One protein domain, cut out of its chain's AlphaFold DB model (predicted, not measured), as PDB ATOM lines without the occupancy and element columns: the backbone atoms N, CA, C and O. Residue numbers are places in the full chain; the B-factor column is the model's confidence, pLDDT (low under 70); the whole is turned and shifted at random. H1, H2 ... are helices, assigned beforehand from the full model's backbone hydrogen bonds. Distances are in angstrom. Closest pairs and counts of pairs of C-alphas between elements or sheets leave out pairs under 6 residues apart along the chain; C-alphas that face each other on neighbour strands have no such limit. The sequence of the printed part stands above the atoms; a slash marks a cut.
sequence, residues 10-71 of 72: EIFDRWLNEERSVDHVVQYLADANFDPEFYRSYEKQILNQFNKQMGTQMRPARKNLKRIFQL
ATOM      1  N   GLU A  10     129.718 157.661 257.771       81.69
ATOM      2  CA  GLU A  10     130.292 158.906 258.316       81.69
ATOM      3  C   GLU A  10     129.511 160.173 257.929       81.69
ATOM      4  O   GLU A  10     129.392 161.105 258.721       81.69
ATOM      5  N   ILE A  11     128.946 160.213 256.716       81.56
ATOM      6  CA  ILE A  11     128.127 161.344 256.261       81.56
ATOM      7  C   ILE A  11     126.781 161.355 256.997       81.56
ATOM      8  O   ILE A  11     126.336 162.410 257.445       81.56
ATOM      9  N   PHE A  12     126.149 160.189 257.150       81.62
ATOM     10  CA  PHE A  12     124.886 160.066 257.879       81.62
ATOM     11  C   PHE A  12     125.056 160.321 259.375       81.62
ATOM     12  O   PHE A  12     124.266 161.071 259.937       81.62
ATOM     13  N   ASP A  13     126.098 159.771 259.999       85.44
ATOM     14  CA  ASP A  13     126.466 160.039 261.389       85.44
ATOM     15  C   ASP A  13     126.637 161.535 261.626       85.44
ATOM     16  O   ASP A  13     126.077 162.085 262.572       85.44
ATOM     17  N   ARG A  14     127.344 162.230 260.733       85.38
ATOM     18  CA  ARG A  14     127.487 163.682 260.816       85.38
ATOM     19  C   ARG A  14     126.144 164.399 260.705       85.38
ATOM     20  O   ARG A  14     125.876 165.293 261.496       85.38
ATOM     21  N   TRP A  15     125.297 164.031 259.746       88.44
ATOM     22  CA  TRP A  15     123.982 164.660 259.596       88.44
ATOM     23  C   TRP A  15     123.065 164.421 260.794       88.44
ATOM     24  O   TRP A  15     122.314 165.324 261.150       88.44
ATOM     25  N   LEU A  16     123.150 163.245 261.419       87.06
ATOM     26  CA  LEU A  16     122.421 162.917 262.642       87.06
ATOM     27  C   LEU A  16     122.949 163.719 263.839       87.06
ATOM     28  O   LEU A  16     122.154 164.319 264.552       87.06
ATOM     29  N   ASN A  17     124.271 163.787 264.019       89.44
ATOM     30  CA  ASN A  17     124.901 164.582 265.082       89.44
ATOM     31  C   ASN A  17     124.663 166.091 264.914       89.44
ATOM     32  O   ASN A  17     124.551 166.810 265.899       89.44
ATOM     33  N   GLU A  18     124.594 166.581 263.675       88.31
ATOM     34  CA  GLU A  18     124.299 167.985 263.358       88.31
ATOM     35  C   GLU A  18     122.790 168.279 263.241       88.31
ATOM     36  O   GLU A  18     122.427 169.361 262.775       88.31
ATOM     37  N   GLU A  19     121.921 167.323 263.600       90.50
ATOM     38  CA  GLU A  19     120.453 167.448 263.578       90.50
ATOM     39  C   GLU A  19     119.916 168.034 262.256       90.50
ATOM     40  O   GLU A  19     119.051 168.912 262.214       90.50
ATOM     41  N   ARG A  20     120.479 167.581 261.129       86.88
ATOM     42  CA  ARG A  20     120.159 168.129 259.808       86.88
ATOM     43  C   ARG A  20     118.749 167.733 259.372       86.88
ATOM     44  O   ARG A  20     118.354 166.573 259.455       86.88
ATOM     45  N   SER A  21     118.021 168.694 258.804       88.88
ATOM     46  CA  SER A  21     116.692 168.464 258.234       88.88
ATOM     47  C   SER A  21     116.722 167.483 257.061       88.88
ATOM     48  O   SER A  21     117.703 167.397 256.316       88.88
ATOM     49  N   VAL A  22     115.596 166.805 256.832       86.06
ATOM     50  CA  VAL A  22     115.417 165.864 255.713       86.06
ATOM     51  C   VAL A  22     115.702 166.531 254.363       86.06
ATOM     52  O   VAL A  22     116.320 165.923 253.494       86.06
ATOM     53  N   ASP A  23     115.349 167.807 254.213       85.62
ATOM     54  CA  ASP A  23     115.645 168.626 253.035       85.62
ATOM     55  C   ASP A  23     117.143 168.661 252.707       85.62
ATOM     56  O   ASP A  23     117.552 168.524 251.552       85.62
ATOM     57  N   HIS A  24     117.977 168.794 253.742       86.38
ATOM     58  CA  HIS A  24     119.428 168.779 253.617       86.38
ATOM     59  C   HIS A  24     119.911 167.392 253.188       86.38
ATOM     60  O   HIS A  24     120.685 167.267 252.242       86.38
ATOM     61  N   VAL A  25     119.405 166.338 253.827       85.75
ATOM     62  CA  VAL A  25     119.766 164.951 253.504       85.75
ATOM     63  C   VAL A  25     119.435 164.618 252.046       85.75
ATOM     64  O   VAL A  25     120.271 164.061 251.338       85.75
ATOM     65  N   VAL A  26     118.255 165.007 251.555       84.31
ATOM     66  CA  VAL A  26     117.838 164.775 250.162       84.31
ATOM     67  C   VAL A  26     118.666 165.613 249.183       84.31
ATOM     68  O   VAL A  26     119.055 165.120 248.122       84.31
ATOM     69  N   GLN A  27     118.985 166.862 249.535       84.56
ATOM     70  CA  GLN A  27     119.801 167.747 248.705       84.56
ATOM     71  C   GLN A  27     121.256 167.271 248.564       84.56
ATOM     72  O   GLN A  27     121.829 167.395 247.476       84.56
ATOM     73  N   TYR A  28     121.834 166.729 249.640       82.69
ATOM     74  CA  TYR A  28     123.226 166.271 249.718       82.69
ATOM     75  C   TYR A  28     123.374 164.748 249.659       82.69
ATOM     76  O   TYR A  28     124.465 164.223 249.878       82.69
ATOM     77  N   LEU A  29     122.314 164.026 249.281       81.25
ATOM     78  CA  LEU A  29     122.319 162.567 249.133       81.25
ATOM     79  C   LEU A  29     123.462 162.073 248.228       81.25
ATOM     80  O   LEU A  29     123.975 160.968 248.395       81.25
ATOM     81  N   ALA A  30     123.900 162.926 247.298       78.44
ATOM     82  CA  ALA A  30     124.999 162.649 246.389       78.44
ATOM     83  C   ALA A  30     126.376 162.573 247.054       78.44
ATOM     84  O   ALA A  30     127.229 161.813 246.591       78.44
ATOM     85  N   ASP A  31     126.595 163.323 248.132       76.12
ATOM     86  CA  ASP A  31     127.831 163.288 248.917       76.12
ATOM     87  C   ASP A  31     127.891 162.032 249.802       76.12
ATOM     88  O   ASP A  31     128.968 161.476 250.022       76.12
ATOM     89  N   ALA A  32     126.733 161.531 250.245       77.56
ATOM     90  CA  ALA A  32     126.639 160.276 250.985       77.56
ATOM     91  C   ALA A  32     126.847 159.031 250.109       77.56
ATOM     92  O   ALA A  32     127.161 157.960 250.631       77.56
ATOM     93  N   ASN A  33     126.687 159.139 248.789       73.94
ATOM     94  CA  ASN A  33     126.830 158.012 247.874       73.94
ATOM     95  C   ASN A  33     128.317 157.618 247.721       73.94
ATOM     96  O   ASN A  33     129.143 158.403 247.250       73.94
ATOM     97  N   PHE A  34     128.673 156.402 248.148       65.50
ATOM     98  CA  PHE A  34     130.051 155.898 248.150       65.50
ATOM     99  C   PHE A  34     130.483 155.329 246.792       65.50
ATOM    100  O   PHE A  34     131.683 155.187 246.558       65.50
ATOM    101  N   ASP A  35     129.542 154.976 245.908       66.81
ATOM    102  CA  ASP A  35     129.869 154.125 244.764       66.81
ATOM    103  C   ASP A  35     130.709 154.855 243.693       66.81
ATOM    104  O   ASP A  35     130.272 155.903 243.204       66.81
ATOM    105  N   PRO A  36     131.904 154.334 243.321       59.97
ATOM    106  CA  PRO A  36     132.884 155.127 242.585       59.97
ATOM    107  C   PRO A  36     132.536 155.432 241.134       59.97
ATOM    108  O   PRO A  36     132.999 156.460 240.660       59.97
ATOM    109  N   GLU A  37     131.767 154.609 240.402       54.91
ATOM    110  CA  GLU A  37     131.804 154.816 238.942       54.91
ATOM    111  C   GLU A  37     130.600 154.427 238.079       54.91
ATOM    112  O   GLU A  37     130.505 154.976 236.990       54.91
ATOM    113  N   PHE A  38     129.633 153.595 238.486       48.75
ATOM    114  CA  PHE A  38     128.600 153.158 237.513       48.75
ATOM    115  C   PHE A  38     127.203 152.854 238.066       48.75
ATOM    116  O   PHE A  38     126.350 152.324 237.349       48.75
ATOM    117  N   TYR A  39     126.910 153.213 239.316       56.22
ATOM    118  CA  TYR A  39     125.558 153.033 239.842       56.22
ATOM    119  C   TYR A  39     124.629 154.163 239.403       56.22
ATOM    120  O   TYR A  39     124.993 155.339 239.417       56.22
ATOM    121  N   ARG A  40     123.406 153.794 239.000       58.78
ATOM    122  CA  ARG A  40     122.366 154.743 238.590       58.78
ATOM    123  C   ARG A  40     122.152 155.768 239.704       58.78
ATOM    124  O   ARG A  40     121.686 155.429 240.788       58.78
ATOM    125  N   SER A  41     122.478 157.022 239.415       67.94
ATOM    126  CA  SER A  41     122.215 158.145 240.308       67.94
ATOM    127  C   SER A  41     120.712 158.386 240.427       67.94
ATOM    128  O   SER A  41     120.097 159.023 239.568       67.94
ATOM    129  N   TYR A  42     120.109 157.878 241.500       74.81
ATOM    130  CA  TYR A  42     118.710 158.152 241.826       74.81
ATOM    131  C   TYR A  42     118.527 159.489 242.550       74.81
ATOM    132  O   TYR A  42     117.391 159.928 242.695       74.81
ATOM    133  N   GLU A  43     119.606 160.188 242.935       77.31
ATOM    134  CA  GLU A  43     119.524 161.428 243.723       77.31
ATOM    135  C   GLU A  43     118.628 162.480 243.050       77.31
ATOM    136  O   GLU A  43     117.769 163.073 243.694       77.31
ATOM    137  N   LYS A  44     118.758 162.662 241.727       80.06
ATOM    138  CA  LYS A  44     117.918 163.603 240.967       80.06
ATOM    139  C   LYS A  44     116.445 163.197 240.941       80.06
ATOM    140  O   LYS A  44     115.581 164.065 241.001       80.06
ATOM    141  N   GLN A  45     116.160 161.899 240.828       82.62
ATOM    142  CA  GLN A  45     114.784 161.393 240.794       82.62
ATOM    143  C   GLN A  45     114.127 161.512 242.169       82.62
ATOM    144  O   GLN A  45     113.007 162.003 242.261       82.62
ATOM    145  N   ILE A  46     114.855 161.142 243.227       83.38
ATOM    146  CA  ILE A  46     114.417 161.275 244.619       83.38
ATOM    147  C   ILE A  46     114.132 162.743 244.932       83.38
ATOM    148  O   ILE A  46     113.067 163.057 245.446       83.38
ATOM    149  N   LEU A  47     115.031 163.652 244.550       83.88
ATOM    150  CA  LEU A  47     114.863 165.081 244.794       83.88
ATOM    151  C   LEU A  47     113.684 165.670 244.011       83.88
ATOM    152  O   LEU A  47     112.917 166.453 244.558       83.88
ATOM    153  N   ASN A  48     113.488 165.268 242.752       86.31
ATOM    154  CA  ASN A  48     112.341 165.717 241.965       86.31
ATOM    155  C   ASN A  48     111.009 165.212 242.546       86.31
ATOM    156  O   ASN A  48     110.032 165.956 242.615       86.31
ATOM    157  N   GLN A  49     110.976 163.958 243.002       87.31
ATOM    158  CA  GLN A  49     109.806 163.390 243.663       87.31
ATOM    159  C   GLN A  49     109.543 164.065 245.016       87.31
ATOM    160  O   GLN A  49     108.397 164.385 245.325       87.31
ATOM    161  N   PHE A  50     110.598 164.348 245.782       87.06
ATOM    162  CA  PHE A  50     110.523 165.071 247.048       87.06
ATOM    163  C   PHE A  50     109.972 166.483 246.849       87.06
ATOM    164  O   PHE A  50     108.987 166.840 247.483       87.06
ATOM    165  N   ASN A  51     110.515 167.236 245.888       87.12
ATOM    166  CA  ASN A  51     110.006 168.546 245.481       87.12
ATOM    167  C   ASN A  51     108.513 168.500 245.129       87.12
ATOM    168  O   ASN A  51     107.740 169.354 245.556       87.12
ATOM    169  N   LYS A  52     108.086 167.472 244.386       88.12
ATOM    170  CA  LYS A  52     106.683 167.293 243.997       88.12
ATOM    171  C   LYS A  52     105.769 166.996 245.190       88.12
ATOM    172  O   LYS A  52     104.642 167.476 245.207       88.12
ATOM    173  N   GLN A  53     106.224 166.204 246.162       87.81
ATOM    174  CA  GLN A  53     105.423 165.849 247.338       87.81
ATOM    175  C   GLN A  53     105.410 166.938 248.413       87.81
ATOM    176  O   GLN A  53     104.385 167.136 249.055       87.81
ATOM    177  N   MET A  54     106.529 167.634 248.607       84.94
ATOM    178  CA  MET A  54     106.685 168.689 249.612       84.94
ATOM    179  C   MET A  54     106.344 170.087 249.075       84.94
ATOM    180  O   MET A  54     106.282 171.037 249.848       84.94
ATOM    181  N   GLY A  55     106.133 170.246 247.763       83.62
ATOM    182  CA  GLY A  55     105.914 171.556 247.139       83.62
ATOM    183  C   GLY A  55     107.161 172.449 247.148       83.62
ATOM    184  O   GLY A  55     107.055 173.673 247.079       83.62
ATOM    185  N   THR A  56     108.350 171.858 247.259       80.44
ATOM    186  CA  THR A  56     109.628 172.570 247.357       80.44
ATOM    187  C   THR A  56     110.326 172.652 245.995       80.44
ATOM    188  O   THR A  56     110.058 171.877 245.083       80.44
ATOM    189  N   GLN A  57     111.219 173.630 245.817       78.25
ATOM    190  CA  GLN A  57     111.964 173.848 244.562       78.25
ATOM    191  C   GLN A  57     113.468 173.628 244.761       78.25
ATOM    192  O   GLN A  57     114.302 174.442 244.354       78.25
ATOM    193  N   MET A  58     113.836 172.540 245.437       78.12
ATOM    194  CA  MET A  58     115.234 172.270 245.756       78.12
ATOM    195  C   MET A  58     116.009 171.912 244.492       78.12
ATOM    196  O   MET A  58     115.468 171.359 243.533       78.12
ATOM    197  N   ARG A  59     117.300 172.243 244.479       77.25
ATOM    198  CA  ARG A  59     118.228 171.877 243.405       77.25
ATOM    199  C   ARG A  59     119.238 170.870 243.950       77.25
ATOM    200  O   ARG A  59     119.663 171.042 245.095       77.25
ATOM    201  N   PRO A  60     119.639 169.859 243.159       74.31
ATOM    202  CA  PRO A  60     120.653 168.907 243.591       74.31
ATOM    203  C   PRO A  60     121.969 169.640 243.850       74.31
ATOM    204  O   PRO A  60     122.440 170.401 242.995       74.31
ATOM    205  N   ALA A  61     122.560 169.415 245.025       73.19
ATOM    206  CA  ALA A  61     123.904 169.897 245.291       73.19
ATOM    207  C   ALA A  61     124.883 169.181 244.350       73.19
ATOM    208  O   ALA A  61     124.760 167.984 244.077       73.19
ATOM    209  N   ARG A  62     125.851 169.922 243.800       67.62
ATOM    210  CA  ARG A  62     126.923 169.293 243.021       67.62
ATOM    211  C   ARG A  62     127.831 168.543 243.987       67.62
ATOM    212  O   ARG A  62     128.266 169.142 244.970       67.62
ATOM    213  N   LYS A  63     128.167 167.291 243.652       65.25
ATOM    214  CA  LYS A  63     129.161 166.498 244.385       65.25
ATOM    215  C   LYS A  63     130.425 167.328 244.580       65.25
ATOM    216  O   LYS A  63     131.025 167.779 243.600       65.25
ATOM    217  N   ASN A  64     130.827 167.531 245.829       65.94
ATOM    218  CA  ASN A  64     132.052 168.248 246.144       65.94
ATOM    219  C   ASN A  64     133.040 167.296 246.815       65.94
ATOM    220  O   ASN A  64     133.035 167.118 248.028       65.94
ATOM    221  N   LEU A  65     133.935 166.722 246.007       63.50
ATOM    222  CA  LEU A  65     134.936 165.753 246.461       63.50
ATOM    223  C   LEU A  65     135.803 166.286 247.613       63.50
ATOM    224  O   LEU A  65     136.192 165.514 248.483       63.50
ATOM    225  N   LYS A  66     136.047 167.603 247.697       58.75
ATOM    226  CA  LYS A  66     136.805 168.177 248.821       58.75
ATOM    227  C   LYS A  66     136.095 167.988 250.165       58.75
ATOM    228  O   LYS A  66     136.774 167.786 251.160       58.75
ATOM    229  N   ARG A  67     134.756 168.007 250.201       63.03
ATOM    230  CA  ARG A  67     133.964 167.763 251.425       63.03
ATOM    231  C   ARG A  67     133.953 166.292 251.833       63.03
ATOM    232  O   ARG A  67     133.856 165.995 253.014       63.03
ATOM    233  N   ILE A  68     134.083 165.399 250.855       60.41
ATOM    234  CA  ILE A  68     134.072 163.945 251.043       60.41
ATOM    235  C   ILE A  68     135.441 163.448 251.540       60.41
ATOM    236  O   ILE A  68     135.497 162.548 252.367       60.41
ATOM    237  N   PHE A  69     136.544 164.044 251.070       57.22
ATOM    238  CA  PHE A  69     137.914 163.642 251.430       57.22
ATOM    239  C   PHE A  69     138.533 164.420 252.608       57.22
ATOM    240  O   PHE A  69     139.584 164.018 253.097       57.22
ATOM    241  N   GLN A  70     137.914 165.514 253.071       56.09
ATOM    242  CA  GLN A  70     138.325 166.226 254.297       56.09
ATOM    243  C   GLN A  70     137.720 165.637 255.580       56.09
ATOM    244  O   GLN A  70     137.923 166.190 256.655       56.09
ATOM    245  N   LEU A  71     136.984 164.527 255.482       55.25
ATOM    246  CA  LEU A  71     136.632 163.697 256.632       55.25
ATOM    247  C   LEU A  71     137.893 162.927 257.058       55.25
ATOM    248  O   LEU A  71     138.089 161.778 256.671       55.25
TER     249      LEU A  71
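Overview. This is residues 10 to 71 of the 72 residues of the protein "NAD(P)/FAD-dependent oxidoreductase" of Flavobacteriaceae bacterium (UniProt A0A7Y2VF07). A flat slab of five short helices has the longest one, H4, at one end, the small helix H3 near its middle, and H1 and H5 toward the other end; H2 packs on H4. A stretch with no named element, residues 55 to 64, runs back along the slab from H4 to H5, and the loop of residues 35 to 40 sticks out. The printed part has 62 residues, with H1, H2, H3, H4 and H5 in that order along the chain and no named strand; the class is all helix. It is compact, with a radius of gyration of the C-alphas of 12.1 A, and spans 33 by 30 by 15 A.

Along the chain. H4, residues 43 to 54, is 15.9 A long and begins at C-alpha 43, (119.524, 161.428, 243.723). H2 is residues 22 to 27, 8.5 A, and H3 is residues 29 to 32, 5.2 A. H1, residues 10 to 17, is 10.3 A long, from C-alpha 10 at (130.292, 158.906, 258.316). H5, residues 65 to 69, 6.2 A, ends at C-alpha 69, (137.914, 163.642, 251.430).

Arrangement. H4 touches H2 at a steep tilt of 41 degrees, opposite ways; the closest C-alphas, of Val 26 and Leu 47, are 6.1 A apart. H3 only just touches H1, with 3 pairs of C-alphas within 8 A, the closest those of Ile 11 and Ala 32 at 5.6 A. H3 also only just touches H5, again with 3 pairs, the closest those of Asp 31 and Ile 68 at 6.6 A. H4 and H5 are apart. In H1, H2, H4 and H5 every O i to N i+4 pair is within hydrogen-bond range; H3 is too short for such a pair.

Size, cuts and confidence. The C-alphas farthest apart, of Gln 53 and Gln 70, are 33.6 A apart. The printed part has no cut and no long link. Mean pLDDT of the printed part is 76.5; residues 34 to 41 and 62 to 71 are under 70.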